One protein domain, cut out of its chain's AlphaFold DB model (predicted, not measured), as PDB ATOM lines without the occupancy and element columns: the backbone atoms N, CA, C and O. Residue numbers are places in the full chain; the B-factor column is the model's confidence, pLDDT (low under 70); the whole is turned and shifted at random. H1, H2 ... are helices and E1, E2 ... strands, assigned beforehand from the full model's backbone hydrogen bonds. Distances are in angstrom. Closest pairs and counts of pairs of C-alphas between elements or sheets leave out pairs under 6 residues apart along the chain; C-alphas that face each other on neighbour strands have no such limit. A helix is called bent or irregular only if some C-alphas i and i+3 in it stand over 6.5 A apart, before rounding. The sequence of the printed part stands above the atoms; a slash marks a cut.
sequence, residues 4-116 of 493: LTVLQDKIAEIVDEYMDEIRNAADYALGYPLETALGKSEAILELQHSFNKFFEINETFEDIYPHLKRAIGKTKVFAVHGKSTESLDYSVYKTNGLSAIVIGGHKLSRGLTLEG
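AT A GLANCE: This is residues 4 to 116 of the 493 residues of the protein "Z1 domain" of Shewanella baltica (UniProt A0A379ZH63). One long helix, H1, runs along one side of an elongated model; a ribbon of two parallel strands, E1 and E2, packs along its first part, and H2, H3 and H4 gather near its last residues. E1, H5 and E2 form a strand-helix-strand unit, two parallel neighbour strands with a helix between them in the chain, with a right-handed crossover. The 113 printed residues have five named helices and two strands, ordered H1 H2 H3 H4 E1 H5 E2: mostly helix. The whole is only just loose, close to compact, with a radius of gyration of the C-alphas of 16.2 A and spans of 46 by 27 by 27 A.

HOW THE PARTS SIT: H1, residues 4 to 29, touches H3, residues 42 to 54, with residues 22 to 29 alone; the closest C-alphas, Ile 22 and Ala 43, are 6.3 A apart. H2, residues 34 to 40, touches H3 only at the corner, C-alphas 38 and 45 being closest at 5.1 A. H4, residues 61 to 74, touches H1 at a steep tilt of 55 degrees, opposite ways, closest at C-alphas 23 and 72, 6.4 A. E1, residues 75 to 80, comes within 5.8 A of H1 at C-alphas 77 and 16. Its parallel neighbour E2, residues 99 to 104, runs at 23 degrees to it; N 78 and O 101 are within hydrogen-bond range at 2.8 A. H5, residues 90 to 93, is apart from H1. Every O i to N i+4 pair is within range in H3, but 21 of 22 in H1, 2 of 3 in H2 and 6 of 10 in H4; H5 is too short for one.

IN THESE COORDINATES: H1 begins at C-alpha 4 (-35.210, 51.670, -36.453) and is 37.5 A long. H2 measures 9.9 A, H3 18.2 A and H4 18.9 A; H4 is irregular, C-alphas 66 and 69 being 7.2 A apart. E1 measures 15.7 A, H5 5.4 A and E2 16.1 A, ending at C-alpha 104 (-41.223, 49.303, -29.154).

THE WHOLE: The farthest C-alphas, Thr 36 and Gly 82, are 45.9 A apart. The printed part has no cut and no long link. Residues 53 to 59 stand free, and residues 105 to 116 have no named element. Residues 4 to 5, 82 to 87 and 106 to 113 have pLDDT under 70.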
ATOM      1  N   LEU A   4     -34.707  51.659 -37.828       58.69
ATOM      2  CA  LEU A   4     -35.210  51.670 -36.453       58.69
ATOM      3  C   LEU A   4     -36.133  50.493 -36.094       58.69
ATOM      4  O   LEU A   4     -36.192  50.145 -34.920       58.69
ATOM      5  N   THR A   5     -36.869  49.909 -37.050       65.50
ATOM      6  CA  THR A   5     -37.712  48.729 -36.764       65.50
ATOM      7  C   THR A   5     -36.857  47.474 -36.655       65.50
ATOM      8  O   THR A   5     -37.042  46.704 -35.730       65.50
ATOM      9  N   VAL A   6     -35.827  47.357 -37.504       70.25
ATOM     10  CA  VAL A   6     -34.852  46.251 -37.459       70.25
ATOM     11  C   VAL A   6     -34.148  46.172 -36.104       70.25
ATOM     12  O   VAL A   6     -33.890  45.086 -35.601       70.25
ATOM     13  N   LEU A   7     -33.842  47.321 -35.494       78.81
ATOM     14  CA  LEU A   7     -33.233  47.353 -34.167       78.81
ATOM     15  C   LEU A   7     -34.188  46.851 -33.072       78.81
ATOM     16  O   LEU A   7     -33.739  46.190 -32.147       78.81
ATOM     17  N   GLN A   8     -35.485  47.158 -33.165       81.50
ATOM     18  CA  GLN A   8     -36.477  46.724 -32.172       81.50
ATOM     19  C   GLN A   8     -36.669  45.208 -32.210       81.50
ATOM     20  O   GLN A   8     -36.669  44.587 -31.153       81.50
ATOM     21  N   ASP A   9     -36.746  44.635 -33.412       82.38
ATOM     22  CA  ASP A   9     -36.879  43.188 -33.602       82.38
ATOM     23  C   ASP A   9     -35.644  42.446 -33.074       82.38
ATOM     24  O   ASP A   9     -35.778  41.492 -32.319       82.38
ATOM     25  N   LYS A  10     -34.436  42.955 -33.362       86.75
ATOM     26  CA  LYS A  10     -33.186  42.391 -32.825       86.75
ATOM     27  C   LYS A  10     -33.099  42.450 -31.303       86.75
ATOM     28  O   LYS A  10     -32.597  41.524 -30.684       86.75
ATOM     29  N   ILE A  11     -33.544  43.548 -30.687       88.31
ATOM     30  CA  ILE A  11     -33.559  43.646 -29.220       88.31
ATOM     31  C   ILE A  11     -34.563  42.643 -28.647       88.31
ATOM     32  O   ILE A  11     -34.264  42.015 -27.639       88.31
ATOM     33  N   ALA A  12     -35.730  42.478 -29.274       89.00
ATOM     34  CA  ALA A  12     -36.709  41.489 -28.837       89.00
ATOM     35  C   ALA A  12     -36.173  40.058 -28.937       89.00
ATOM     36  O   ALA A  12     -36.353  39.307 -27.989       89.00
ATOM     37  N   GLU A  13     -35.464  39.726 -30.017       89.94
ATOM     38  CA  GLU A  13     -34.791  38.433 -30.194       89.94
ATOM     39  C   GLU A  13     -33.772  38.172 -29.074       89.94
ATOM     40  O   GLU A  13     -33.893  37.180 -28.367       89.94
ATOM     41  N   ILE A  14     -32.860  39.117 -28.809       93.50
ATOM     42  CA  ILE A  14     -31.858  38.990 -27.730       93.50
ATOM     43  C   ILE A  14     -32.522  38.834 -26.352       93.50
ATOM     44  O   ILE A  14     -32.063  38.067 -25.509       93.50
ATOM     45  N   VAL A  15     -33.593  39.586 -26.091       92.50
ATOM     46  CA  VAL A  15     -34.308  39.508 -24.810       92.50
ATOM     47  C   VAL A  15     -35.067  38.187 -24.678       92.50
ATOM     48  O   VAL A  15     -35.142  37.656 -23.574       92.50
ATOM     49  N   ASP A  16     -35.623  37.650 -25.764       92.38
ATOM     50  CA  ASP A  16     -36.314  36.358 -25.739       92.38
ATOM     51  C   ASP A  16     -35.328  35.194 -25.562       92.38
ATOM     52  O   ASP A  16     -35.578  34.326 -24.727       92.38
ATOM     53  N   GLU A  17     -34.163  35.243 -26.218       92.75
ATOM     54  CA  GLU A  17     -33.052  34.303 -25.992       92.75
ATOM     55  C   GLU A  17     -32.613  34.302 -24.519       92.75
ATOM     56  O   GLU A  17     -32.531  33.250 -23.884       92.75
ATOM     57  N   TYR A  18     -32.420  35.486 -23.929       92.31
ATOM     58  CA  TYR A  18     -32.072  35.603 -22.511       92.31
ATOM     59  C   TYR A  18     -33.189  35.093 -21.583       92.31
ATOM     60  O   TYR A  18     -32.938  34.468 -20.549       92.31
ATOM     61  N   MET A  19     -34.456  35.302 -21.953       91.88
ATOM     62  CA  MET A  19     -35.589  34.738 -21.214       91.88
ATOM     63  C   MET A  19     -35.639  33.208 -21.299       91.88
ATOM     64  O   MET A  19     -36.052  32.574 -20.325       91.88
ATOM     65  N   ASP A  20     -35.217  32.605 -22.410       90.38
ATOM     66  CA  ASP A  20     -35.084  31.152 -22.543       90.38
ATOM     67  C   ASP A  20     -33.964  30.589 -21.662       90.38
ATOM     68  O   ASP A  20     -34.159  29.562 -21.005       90.38
ATOM     69  N   GLU A  21     -32.828  31.279 -21.561       89.38
ATOM     70  CA  GLU A  21     -31.768  30.928 -20.608       89.38
ATOM     71  C   GLU A  21     -32.295  30.932 -19.166       89.38
ATOM     72  O   GLU A  21     -32.122  29.954 -18.431       89.38
ATOM     73  N   ILE A  22     -33.035  31.980 -18.787       89.38
ATOM     74  CA  ILE A  22     -33.677  32.090 -17.470       89.38
ATOM     75  C   ILE A  22     -34.701  30.967 -17.247       89.38
ATOM     76  O   ILE A  22     -34.734  30.386 -16.161       89.38
ATOM     77  N   ARG A  23     -35.532  30.633 -18.246       89.69
ATOM     78  CA  ARG A  23     -36.507  29.525 -18.167       89.69
ATOM     79  C   ARG A  23     -35.808  28.198 -17.888       89.69
ATOM     80  O   ARG A  23     -36.183  27.508 -16.941       89.69
ATOM     81  N   ASN A  24     -34.770  27.883 -18.655       87.19
ATOM     82  CA  ASN A  24     -34.003  26.647 -18.510       87.19
ATOM     83  C   ASN A  24     -33.306  26.570 -17.142       87.19
ATOM     84  O   ASN A  24     -33.362  25.540 -16.463       87.19
ATOM     85  N   ALA A  25     -32.699  27.674 -16.701       85.44
ATOM     86  CA  ALA A  25     -32.044  27.762 -15.403       85.44
ATOM     87  C   ALA A  25     -33.040  27.624 -14.241       85.44
ATOM     88  O   ALA A  25     -32.755  26.935 -13.259       85.44
ATOM     89  N   ALA A  26     -34.218  28.240 -14.355       84.25
ATOM     90  CA  ALA A  26     -35.284  28.142 -13.368       84.25
ATOM     91  C   ALA A  26     -35.872  26.728 -13.293       84.25
ATOM     92  O   ALA A  26     -36.081  26.221 -12.192       84.25
ATOM     93  N   ASP A  27     -36.090  26.060 -14.427       84.12
ATOM     94  CA  ASP A  27     -36.588  24.681 -14.453       84.12
ATOM     95  C   ASP A  27     -35.624  23.695 -13.786       84.12
ATOM     96  O   ASP A  27     -36.072  22.785 -13.084       84.12
ATOM     97  N   TYR A  28     -34.314  23.902 -13.942       82.19
ATOM     98  CA  TYR A  28     -33.292  23.109 -13.260       82.19
ATOM     99  C   TYR A  28     -33.194  23.433 -11.760       82.19
ATOM    100  O   TYR A  28     -33.109  22.532 -10.924       82.19
ATOM    101  N   ALA A  29     -33.200  24.721 -11.407       80.69
ATOM    102  CA  ALA A  29     -32.932  25.182 -10.048       80.69
ATOM    103  C   ALA A  29     -34.120  24.988  -9.094       80.69
ATOM    104  O   ALA A  29     -33.919  24.588  -7.948       80.69
ATOM    105  N   LEU A  30     -35.357  25.184  -9.568       78.62
ATOM    106  CA  LEU A  30     -36.577  25.140  -8.744       78.62
ATOM    107  C   LEU A  30     -36.948  23.733  -8.243       78.62
ATOM    108  O   LEU A  30     -37.887  23.587  -7.464       78.62
ATOM    109  N   GLY A  31     -36.200  22.701  -8.643       80.50
ATOM    110  CA  GLY A  31     -36.242  21.373  -8.024       80.50
ATOM    111  C   GLY A  31     -35.486  21.272  -6.690       80.50
ATOM    112  O   GLY A  31     -35.580  20.242  -6.023       80.50
ATOM    113  N   TYR A  32     -34.743  22.310  -6.294       86.38
ATOM    114  CA  TYR A  32     -33.919  22.341  -5.085       86.38
ATOM    115  C   TYR A  32     -34.366  23.440  -4.102       86.38
ATOM    116  O   TYR A  32     -34.927  24.458  -4.527       86.38
ATOM    117  N   PRO A  33     -34.072  23.286  -2.792       87.56
ATOM    118  CA  PRO A  33     -34.173  24.377  -1.821       87.56
ATOM    119  C   PRO A  33     -33.332  25.588  -2.245       87.56
ATOM    120  O   PRO A  33     -32.276  25.414  -2.861       87.56
ATOM    121  N   LEU A  34     -33.769  26.799  -1.876       87.12
ATOM    122  CA  LEU A  34     -33.167  28.058  -2.334       87.12
ATOM    123  C   LEU A  34     -31.645  28.111  -2.130       87.12
ATOM    124  O   LEU A  34     -30.926  28.425  -3.072       87.12
ATOM    125  N   GLU A  35     -31.140  27.749  -0.947       86.81
ATOM    126  CA  GLU A  35     -29.692  27.770  -0.666       86.81
ATOM    127  C   GLU A  35     -28.887  26.923  -1.662       86.81
ATOM    128  O   GLU A  35     -27.819  27.317  -2.125       86.81
ATOM    129  N   THR A  36     -29.421  25.757  -2.038       87.44
ATOM    130  CA  THR A  36     -28.774  24.868  -3.012       87.44
ATOM    131  C   THR A  36     -28.911  25.404  -4.436       87.44
ATOM    132  O   THR A  36     -28.001  25.236  -5.246       87.44
ATOM    133  N   ALA A  37     -30.035  26.046  -4.754       87.31
ATOM    134  CA  ALA A  37     -30.278  26.645  -6.059       87.31
ATOM    135  C   ALA A  37     -29.350  27.836  -6.336       87.31
ATOM    136  O   ALA A  37     -28.786  27.913  -7.427       87.31
ATOM    137  N   LEU A  38     -29.120  28.696  -5.337       86.88
ATOM    138  CA  LEU A  38     -28.209  29.843  -5.431       86.88
ATOM    139  C   LEU A  38     -26.761  29.420  -5.711       86.88
ATOM    140  O   LEU A  38     -26.058  30.095  -6.454       86.88
ATOM    141  N   GLY A  39     -26.321  28.281  -5.167       84.00
ATOM    142  CA  GLY A  39     -24.980  27.745  -5.426       84.00
ATOM    143  C   GLY A  39     -24.827  27.007  -6.762       84.00
ATOM    144  O   GLY A  39     -23.702  26.763  -7.192       84.00
ATOM    145  N   LYS A  40     -25.932  26.612  -7.409       84.12
ATOM    146  CA  LYS A  40     -25.921  25.793  -8.637       84.12
ATOM    147  C   LYS A  40     -26.303  26.551  -9.904       84.12
ATOM    148  O   LYS A  40     -26.008  26.062 -10.990       84.12
ATOM    149  N   SER A  41     -26.996  27.679  -9.780       87.81
ATOM    150  CA  SER A  41     -27.505  28.445 -10.915       87.81
ATOM    151  C   SER A  41     -27.137  29.915 -10.774       87.81
ATOM    152  O   SER A  41     -27.689  30.627  -9.934       87.81
ATOM    153  N   GLU A  42     -26.231  30.366 -11.636       88.19
ATOM    154  CA  GLU A  42     -25.809  31.765 -11.712       88.19
ATOM    155  C   GLU A  42     -26.996  32.693 -12.017       88.19
ATOM    156  O   GLU A  42     -27.167  33.708 -11.350       88.19
ATOM    157  N   ALA A  43     -27.912  32.285 -12.900       87.19
ATOM    158  CA  ALA A  43     -29.104  33.068 -13.228       87.19
ATOM    159  C   ALA A  43     -30.030  33.308 -12.017       87.19
ATOM    160  O   ALA A  43     -30.609  34.385 -11.876       87.19
ATOM    161  N   ILE A  44     -30.179  32.329 -11.112       88.62
ATOM    162  CA  ILE A  44     -30.992  32.507  -9.892       88.62
ATOM    163  C   ILE A  44     -30.295  33.444  -8.903       88.62
ATOM    164  O   ILE A  44     -30.962  34.259  -8.263       88.62
ATOM    165  N   LEU A  45     -28.966  33.366  -8.809       90.25
ATOM    166  CA  LEU A  45     -28.172  34.287  -8.001       90.25
ATOM    167  C   LEU A  45     -28.290  35.729  -8.523       90.25
ATOM    168  O   LEU A  45     -28.526  36.653  -7.745       90.25
ATOM    169  N   GLU A  46     -28.209  35.932  -9.839       90.69
ATOM    170  CA  GLU A  46     -28.398  37.246 -10.462       90.69
ATOM    171  C   GLU A  46     -29.818  37.796 -10.283       90.69
ATOM    172  O   GLU A  46     -29.993  38.999 -10.052       90.69
ATOM    173  N   LEU A  47     -30.839  36.933 -10.329       89.56
ATOM    174  CA  LEU A  47     -32.220  37.314 -10.024       89.56
ATOM    175  C   LEU A  47     -32.372  37.761  -8.567       89.56
ATOM    176  O   LEU A  47     -33.013  38.783  -8.321       89.56
ATOM    177  N   GLN A  48     -31.757  37.054  -7.613       91.44
ATOM    178  CA  GLN A  48     -31.760  37.457  -6.204       91.44
ATOM    179  C   GLN A  48     -31.059  38.806  -6.012       91.44
ATOM    180  O   GLN A  48     -31.595  39.696  -5.349       91.44
ATOM    181  N   HIS A  49     -29.887  38.992  -6.622       93.25
ATOM    182  CA  HIS A  49     -29.171  40.265  -6.572       93.25
ATOM    183  C   HIS A  49     -29.985  41.407  -7.182       93.25
ATOM    184  O   HIS A  49     -30.060  42.485  -6.595       93.25
ATOM    185  N   SER A  50     -30.628  41.183  -8.330       91.75
ATOM    186  CA  SER A  50     -31.474  42.185  -8.983       91.75
ATOM    187  C   SER A  50     -32.700  42.528  -8.139       91.75
ATOM    188  O   SER A  50     -33.038  43.704  -8.008       91.75
ATOM    189  N   PHE A  51     -33.331  41.524  -7.525       91.38
ATOM    190  CA  PHE A  51     -34.452  41.717  -6.612       91.38
ATOM    191  C   PHE A  51     -34.051  42.603  -5.425       91.38
ATOM    192  O   PHE A  51     -34.628  43.671  -5.243       91.38
ATOM    193  N   ASN A  52     -32.990  42.223  -4.708       91.81
ATOM    194  CA  ASN A  52     -32.505  42.949  -3.529       91.81
ATOM    195  C   ASN A  52     -31.975  44.352  -3.857       91.81
ATOM    196  O   ASN A  52     -32.016  45.244  -3.016       91.81
ATOM    197  N   LYS A  53     -31.432  44.554  -5.064       92.75
ATOM    198  CA  LYS A  53     -30.886  45.847  -5.491       92.75
ATOM    199  C   LYS A  53     -31.975  46.850  -5.850       92.75
ATOM    200  O   LYS A  53     -31.796  48.041  -5.614       92.75
ATOM    201  N   PHE A  54     -33.036  46.393  -6.513       89.50
ATOM    202  CA  PHE A  54     -34.018  47.296  -7.104       89.50
ATOM    203  C   PHE A  54     -35.325  47.370  -6.327       89.50
ATOM    204  O   PHE A  54     -36.005  48.377  -6.476       89.50
ATOM    205  N   PHE A  55     -35.701  46.378  -5.522       88.69
ATOM    206  CA  PHE A  55     -36.985  46.372  -4.823       88.69
ATOM    207  C   PHE A  55     -36.797  46.467  -3.308       88.69
ATOM    208  O   PHE A  55     -36.132  45.637  -2.699       88.69
ATOM    209  N   GLU A  56     -37.430  47.474  -2.709       86.25
ATOM    210  CA  GLU A  56     -37.516  47.670  -1.260       86.25
ATOM    211  C   GLU A  56     -38.957  47.372  -0.822       86.25
ATOM    212  O   GLU A  56     -39.786  48.274  -0.702       86.25
ATOM    213  N   ILE A  57     -39.274  46.083  -0.679       89.12
ATOM    214  CA  ILE A  57     -40.594  45.579  -0.267       89.12
ATOM    215  C   ILE A  57     -40.474  44.695   0.979       89.12
ATOM    216  O   ILE A  57     -39.370  44.372   1.413       89.12
ATOM    217  N   ASN A  58     -41.610  44.335   1.581       88.88
ATOM    218  CA  ASN A  58     -41.631  43.525   2.803       88.88
ATOM    219  C   ASN A  58     -41.296  42.052   2.531       88.88
ATOM    220  O   ASN A  58     -40.776  41.365   3.405       88.88
ATOM    221  N   GLU A  59     -41.636  41.568   1.340       90.75
ATOM    222  CA  GLU A  59     -41.401  40.204   0.896       90.75
ATOM    223  C   GLU A  59     -39.919  39.964   0.603       90.75
ATOM    224  O   GLU A  59     -39.238  40.775  -0.027       90.75
ATOM    225  N   THR A  60     -39.423  38.804   1.021       92.50
ATOM    226  CA  THR A  60     -38.052  38.374   0.754       92.50
ATOM    227  C   THR A  60     -37.969  37.569  -0.544       92.50
ATOM    228  O   THR A  60     -38.968  37.077  -1.074       92.50
ATOM    229  N   PHE A  61     -36.754  37.369  -1.065       90.19
ATOM    230  CA  PHE A  61     -36.567  36.503  -2.234       90.19
ATOM    231  C   PHE A  61     -37.007  35.052  -1.964       90.19
ATOM    232  O   PHE A  61     -37.479  34.370  -2.874       90.19
ATOM    233  N   GLU A  62     -36.903  34.593  -0.713       91.12
ATOM    234  CA  GLU A  62     -37.389  33.283  -0.264       91.12
ATOM    235  C   GLU A  62     -38.899  33.131  -0.461       91.12
ATOM    236  O   GLU A  62     -39.347  32.081  -0.923       91.12
ATOM    237  N   ASP A  63     -39.668  34.190  -0.207       91.62
ATOM    238  CA  ASP A  63     -41.123  34.200  -0.389       91.62
ATOM    239  C   ASP A  63     -41.519  34.131  -1.875       91.62
ATOM    240  O   ASP A  63     -42.549  33.561  -2.243       91.62
ATOM    241  N   ILE A  64     -40.687  34.690  -2.759       89.50
ATOM    242  CA  ILE A  64     -40.956  34.786  -4.203       89.50
ATOM    243  C   ILE A  64     -40.488  33.539  -4.954       89.50
ATOM    244  O   ILE A  64     -41.094  33.149  -5.958       89.50
ATOM    245  N   TYR A  65     -39.431  32.887  -4.470       89.94
ATOM    246  CA  TYR A  65     -38.793  31.742  -5.115       89.94
ATOM    247  C   TYR A  65     -39.778  30.627  -5.543       89.94
ATOM    248  O   TYR A  65     -39.727  30.218  -6.707       89.94
ATOM    249  N   PRO A  66     -40.765  30.198  -4.723       88.12
ATOM    250  CA  PRO A  66     -41.752  29.187  -5.125       88.12
ATOM    251  C   PRO A  66     -42.650  29.613  -6.296       88.12
ATOM    252  O   PRO A  66     -43.204  28.775  -7.013       88.12
ATOM    253  N   HIS A  67     -42.826  30.918  -6.504       89.00
ATOM    254  CA  HIS A  67     -43.690  31.483  -7.540       89.00
ATOM    255  C   HIS A  67     -42.952  31.769  -8.853       89.00
ATOM    256  O   HIS A  67     -43.594  31.994  -9.886       89.00
ATOM    257  N   LEU A  68     -41.620  31.691  -8.841       88.06
ATOM    258  CA  LEU A  68     -40.758  32.083  -9.947       88.06
ATOM    259  C   LEU A  68     -41.029  31.269 -11.225       88.06
ATOM    260  O   LEU A  68     -41.208  31.857 -12.291       88.06
ATOM    261  N   LYS A  69     -41.198  29.939 -11.122       85.69
ATOM    262  CA  LYS A  69     -41.518  29.059 -12.273       85.69
ATOM    263  C   LYS A  69     -42.769  29.526 -13.009       85.69
ATOM    264  O   LYS A  69     -42.814  29.597 -14.236       85.69
ATOM    265  N   ARG A  70     -43.808  29.855 -12.235       86.25
ATOM    266  CA  ARG A  70     -45.097  30.300 -12.767       86.25
ATOM    267  C   ARG A  70     -44.980  31.677 -13.414       86.25
ATOM    268  O   ARG A  70     -45.620  31.900 -14.438       86.25
ATOM    269  N   ALA A  71     -44.214  32.591 -12.822       88.06
ATOM    270  CA  ALA A  71     -44.027  33.943 -13.343       88.06
ATOM    271  C   ALA A  71     -43.207  33.945 -14.644       88.06
ATOM    272  O   ALA A  71     -43.647  34.502 -15.652       88.06
ATOM    273  N   ILE A  72     -42.065  33.251 -14.657       88.00
ATOM    274  CA  ILE A  72     -41.192  33.148 -15.833       88.00
ATOM    275  C   ILE A  72     -41.935  32.465 -16.988       88.00
ATOM    276  O   ILE A  72     -41.948  32.988 -18.101       88.00
ATOM    277  N   GLY A  73     -42.628  31.348 -16.732       84.62
ATOM    278  CA  GLY A  73     -43.359  30.617 -17.775       84.62
ATOM    279  C   GLY A  73     -44.507  31.406 -18.419       84.62
ATOM    280  O   GLY A  73     -44.901  31.116 -19.546       84.62
ATOM    281  N   LYS A  74     -45.046  32.420 -17.731       87.38
ATOM    282  CA  LYS A  74     -46.072  33.329 -18.273       87.38
ATOM    283  C   LYS A  74     -45.501  34.543 -18.997       87.38
ATOM    284  O   LYS A  74     -46.269  35.258 -19.640       87.38
ATOM    285  N   THR A  75     -44.205  34.806 -18.846       90.38
ATOM    286  CA  THR A  75     -43.555  35.991 -19.404       90.38
ATOM    287  C   THR A  75     -43.265  35.766 -20.877       90.38
ATOM    288  O   THR A  75     -42.610  34.788 -21.224       90.38
ATOM    289  N   LYS A  76     -43.755  36.653 -21.744       89.62
ATOM    290  CA  LYS A  76     -43.507  36.638 -23.192       89.62
ATOM    291  C   LYS A  76     -42.926  37.964 -23.661       89.62
ATOM    292  O   LYS A  76     -43.295  39.014 -23.133       89.62
ATOM    293  N   VAL A  77     -42.060  37.914 -24.664       90.56
ATOM    294  CA  VAL A  77     -41.455  39.099 -25.275       90.56
ATOM    295  C   VAL A  77     -42.238  39.474 -26.533       90.56
ATOM    296  O   VAL A  77     -42.625  38.603 -27.302       90.56
ATOM    297  N   PHE A  78     -42.508  40.765 -26.729       87.75
ATOM    298  CA  PHE A  78     -43.240  41.278 -27.891       87.75
ATOM    299  C   PHE A  78     -42.524  42.483 -28.503       87.75
ATOM    300  O   PHE A  78     -42.220  43.448 -27.797       87.75
ATOM    301  N   ALA A  79     -42.352  42.486 -29.828       86.56
ATOM    302  CA  ALA A  79     -41.896  43.649 -30.589       86.56
ATOM    303  C   ALA A  79     -43.096  44.409 -31.187       86.56
ATOM    304  O   ALA A  79     -43.792  43.913 -32.073       86.56
ATOM    305  N   VAL A  80     -43.356  45.638 -30.725       80.38
ATOM    306  CA  VAL A  80     -44.523  46.434 -31.147       80.38
ATOM    307  C   VAL A  80     -44.096  47.668 -31.940       80.38
ATOM    308  O   VAL A  80     -43.629  48.675 -31.393       80.38
ATOM    309  N   HIS A  81     -44.327  47.636 -33.257       75.19
ATOM    310  CA  HIS A  81     -44.031  48.760 -34.151       75.19
ATOM    311  C   HIS A  81     -45.031  48.893 -35.314       75.19
ATOM    312  O   HIS A  81     -46.060  48.226 -35.394       75.19
ATOM    313  N   GLY A  82     -44.807  49.862 -36.209       62.97
ATOM    314  CA  GLY A  82     -45.752  50.204 -37.285       62.97
ATOM    315  C   GLY A  82     -45.982  49.110 -38.338       62.97
ATOM    316  O   GLY A  82     -46.911  49.238 -39.123       62.97
ATOM    317  N   LYS A  83     -45.146  48.066 -38.358       61.81
ATOM    318  CA  LYS A  83     -45.176  46.962 -39.330       61.81
ATOM    319  C   LYS A  83     -45.100  45.578 -38.664       61.81
ATOM    320  O   LYS A  83     -44.871  44.612 -39.379       61.81
ATOM    321  N   SER A  84     -45.218  45.496 -37.336       63.22
ATOM    322  CA  SER A  84     -45.150  44.213 -36.634       63.22
ATOM    323  C   SER A  84     -46.382  43.375 -36.979       63.22
ATOM    324  O   SER A  84     -47.501  43.893 -37.021       63.22
ATOM    325  N   THR A  85     -46.164  42.094 -37.265       56.62
ATOM    326  CA  THR A  85     -47.216  41.090 -37.490       56.62
ATOM    327  C   THR A  85     -47.898  40.693 -36.186       56.62
ATOM    328  O   THR A  85     -49.073  40.340 -36.189       56.62
ATOM    329  N   GLU A  86     -47.176  40.787 -35.069       63.91
ATOM    330  CA  GLU A  86     -47.701  40.509 -33.740       63.91
ATOM    331  C   GLU A  86     -48.308  41.768 -33.111       63.91
ATOM    332  O   GLU A  86     -47.697  42.843 -33.061       63.91
ATOM    333  N   SER A  87     -49.546  41.624 -32.638       66.94
ATOM    334  CA  SER A  87     -50.264  42.623 -31.854       66.94
ATOM    335  C   SER A  87     -50.474  42.100 -30.439       66.94
ATOM    336  O   SER A  87     -50.984  40.995 -30.261       66.94
ATOM    337  N   LEU A  88     -50.115  42.904 -29.438       76.38
ATOM    338  CA  LEU A  88     -50.384  42.593 -28.039       76.38
ATOM    339  C   LEU A  88     -51.900  42.610 -27.790       76.38
ATOM    340  O   LEU A  88     -52.503  43.678 -27.700       76.38
ATOM    341  N   ASP A  89     -52.501  41.425 -27.698       79.25
ATOM    342  CA  ASP A  89     -53.923  41.237 -27.415       79.25
ATOM    343  C   ASP A  89     -54.110  40.481 -26.093       79.25
ATOM    344  O   ASP A  89     -53.960  39.261 -26.010       79.25
ATOM    345  N   TYR A  90     -54.462  41.223 -25.043       80.88
ATOM    346  CA  TYR A  90     -54.727  40.677 -23.712       80.88
ATOM    347  C   TYR A  90     -55.961  39.762 -23.671       80.88
ATOM    348  O   TYR A  90     -56.070  38.916 -22.780       80.88
ATOM    349  N   SER A  91     -56.892  39.887 -24.626       80.12
ATOM    350  CA  SER A  91     -58.153  39.140 -24.613       80.12
ATOM    351  C   SER A  91     -57.956  37.632 -24.795       80.12
ATOM    352  O   SER A  91     -58.693  36.842 -24.201       80.12
ATOM    353  N   VAL A  92     -56.902  37.237 -25.517       83.25
ATOM    354  CA  VAL A  92     -56.496  35.838 -25.729       83.25
ATOM    355  C   VAL A  92     -56.020  35.181 -24.425       83.25
ATOM    356  O   VAL A  92     -56.103  33.965 -24.267       83.25
ATOM    357  N   TYR A  93     -55.574  35.975 -23.450       82.69
ATOM    358  CA  TYR A  93     -54.933  35.491 -22.225       82.69
ATOM    359  C   TYR A  93     -55.812  35.603 -20.970       82.69
ATOM    360  O   TYR A  93     -55.313  35.419 -19.861       82.69
ATOM    361  N   LYS A  94     -57.125  35.843 -21.112       79.19
ATOM    362  CA  LYS A  94     -58.056  36.033 -19.978       79.19
ATOM    363  C   LYS A  94     -58.037  34.902 -18.942       79.19
ATOM    364  O   LYS A  94     -58.181  35.174 -17.756       79.19
ATOM    365  N   THR A  95     -57.852  33.651 -19.367       76.75
ATOM    366  CA  THR A  95     -57.930  32.477 -18.478       76.75
ATOM    367  C   THR A  95     -56.698  32.321 -17.582       76.75
ATOM    368  O   THR A  95     -56.828  31.986 -16.408       76.75
ATOM    369  N   ASN A  96     -55.498  32.565 -18.121       75.19
ATOM    370  CA  ASN A  96     -54.234  32.265 -17.436       75.19
ATOM    371  C   ASN A  96     -53.422  33.517 -17.059       75.19
ATOM    372  O   ASN A  96     -52.478  33.412 -16.268       75.19
ATOM    373  N   GLY A  97     -53.803  34.692 -17.566       82.69
ATOM    374  CA  GLY A  97     -53.043  35.937 -17.466       82.69
ATOM    375  C   GLY A  97     -51.800  35.942 -18.362       82.69
ATOM    376  O   GLY A  97     -51.315  34.889 -18.778       82.69
ATOM    377  N   LEU A  98     -51.279  37.137 -18.641       85.38
ATOM    378  CA  LEU A  98     -50.071  37.358 -19.438       85.38
ATOM    379  C   LEU A  98     -49.108  38.258 -18.663       85.38
ATOM    380  O   LEU A  98     -49.509  39.325 -18.201       85.38
ATOM    381  N   SER A  99     -47.845  37.850 -18.581       89.25
ATOM    382  CA  SER A  99     -46.739  38.748 -18.248       89.25
ATOM    383  C   SER A  99     -46.025  39.083 -19.555       89.25
ATOM    384  O   SER A  99     -45.756  38.189 -20.355       89.25
ATOM    385  N   ALA A 100     -45.773  40.360 -19.826       89.94
ATOM    386  CA  ALA A 100     -45.250  40.788 -21.120       89.94
ATOM    387  C   ALA A 100     -44.052  41.724 -20.961       89.94
ATOM    388  O   ALA A 100     -44.120  42.696 -20.210       89.94
ATOM    389  N   ILE A 101     -42.993  41.456 -21.720       91.62
ATOM    390  CA  ILE A 101     -41.901  42.393 -21.973       91.62
ATOM    391  C   ILE A 101     -42.145  42.971 -23.363       91.62
ATOM    392  O   ILE A 101     -42.050  42.269 -24.364       91.62
ATOM    393  N   VAL A 102     -42.522  44.246 -23.424       89.12
ATOM    394  CA  VAL A 102     -42.918  44.895 -24.678       89.12
ATOM    395  C   VAL A 102     -41.835  45.872 -25.109       89.12
ATOM    396  O   VAL A 102     -41.544  46.840 -24.410       89.12
ATOM    397  N   ILE A 103     -41.264  45.637 -26.284       88.12
ATOM    398  CA  ILE A 103     -40.192  46.440 -26.866       88.12
ATOM    399  C   ILE A 103     -40.761  47.184 -28.067       88.12
ATOM    400  O   ILE A 103     -41.340  46.593 -28.976       88.12
ATOM    401  N   GLY A 104     -40.626  48.507 -28.089       81.44
ATOM    402  CA  GLY A 104     -41.223  49.303 -29.154       81.44
ATOM    403  C   GLY A 104     -40.654  50.707 -29.284       81.44
ATOM    404  O   GLY A 104     -39.948  51.220 -28.419       81.44
ATOM    405  N   GLY A 105     -40.959  51.334 -30.420       74.06
ATOM    406  CA  GLY A 105     -40.563  52.708 -30.736       74.06
ATOM    407  C   GLY A 105     -41.658  53.739 -30.445       74.06
ATOM    408  O   GLY A 105     -42.407  53.646 -29.479       74.06
ATOM    409  N   HIS A 106     -41.812  54.727 -31.333       64.50
ATOM    410  CA  HIS A 106     -42.797  55.811 -31.162       64.50
ATOM    411  C   HIS A 106     -44.252  55.338 -30.994       64.50
ATOM    412  O   HIS A 106     -45.045  56.024 -30.354       64.50
ATOM    413  N   LYS A 107     -44.601  54.176 -31.555       64.44
ATOM    414  CA  LYS A 107     -45.948  53.597 -31.462       64.44
ATOM    415  C   LYS A 107     -46.274  53.111 -30.043       64.44
ATOM    416  O   LYS A 107     -47.423  53.189 -29.639       64.44
ATOM    417  N   LEU A 108     -45.264  52.689 -29.277       68.12
ATOM    418  CA  LEU A 108     -45.426  52.325 -27.868       68.12
ATOM    419  C   LEU A 108     -45.624  53.572 -26.990       68.12
ATOM    420  O   LEU A 108     -46.409  53.556 -26.054       68.12
ATOM    421  N   SER A 109     -44.975  54.688 -27.344       58.94
ATOM    422  CA  SER A 109     -45.092  55.956 -26.606       58.94
ATOM    423  C   SER A 109     -46.399  56.728 -26.837       58.94
ATOM    424  O   SER A 109     -46.643  57.717 -26.150       58.94
ATOM    425  N   ARG A 110     -47.224  56.347 -27.828       59.00
ATOM    426  CA  ARG A 110     -48.454  57.071 -28.193       59.00
ATOM    427  C   ARG A 110     -49.575  56.113 -28.600       59.00
ATOM    428  O   ARG A 110     -49.528  55.544 -29.685       59.00
ATOM    429  N   GLY A 111     -50.613  56.020 -27.767       56.47
ATOM    430  CA  GLY A 111     -51.884  55.372 -28.119       56.47
ATOM    431  C   GLY A 111     -52.005  53.884 -27.778       56.47
ATOM    432  O   GLY A 111     -53.021  53.291 -28.127       56.47
ATOM    433  N   LEU A 112     -51.024  53.288 -27.091       67.12
ATOM    434  CA  LEU A 112     -51.122  51.930 -26.550       67.12
ATOM    435  C   LEU A 112     -51.040  51.976 -25.020       67.12
ATOM    436  O   LEU A 112     -50.035  52.415 -24.468       67.12
ATOM    437  N   THR A 113     -52.092  51.522 -24.342       69.44
ATOM    438  CA  THR A 113     -52.097  51.371 -22.881       69.44
ATOM    439  C   THR A 113     -51.618  49.968 -22.537       69.44
ATOM    440  O   THR A 113     -52.268  48.992 -22.904       69.44
ATOM    441  N   LEU A 114     -50.492  49.866 -21.832       78.56
ATOM    442  CA  LEU A 114     -50.030  48.599 -21.275       78.56
ATOM    443  C   LEU A 114     -50.712  48.360 -19.925       78.56
ATOM    444  O   LEU A 114     -50.482  49.078 -18.946       78.56
ATOM    445  N   GLU A 115     -51.581  47.353 -19.877       78.31
ATOM    446  CA  GLU A 115     -52.227  46.938 -18.637       78.31
ATOM    447  C   GLU A 115     -51.187  46.337 -17.685       78.31
ATOM    448  O   GLU A 115     -50.376  45.501 -18.078       78.31
ATOM    449  N   GLY A 116     -51.193  46.786 -16.427       81.19
ATOM    450  CA  GLY A 116     -50.280  46.276 -15.400       81.19
ATOM    451  C   GLY A 116     -48.811  46.683 -15.562       81.19
ATOM    452  O   GLY A 116     -47.952  46.023 -14.990       81.19
TER     453      GLY A 116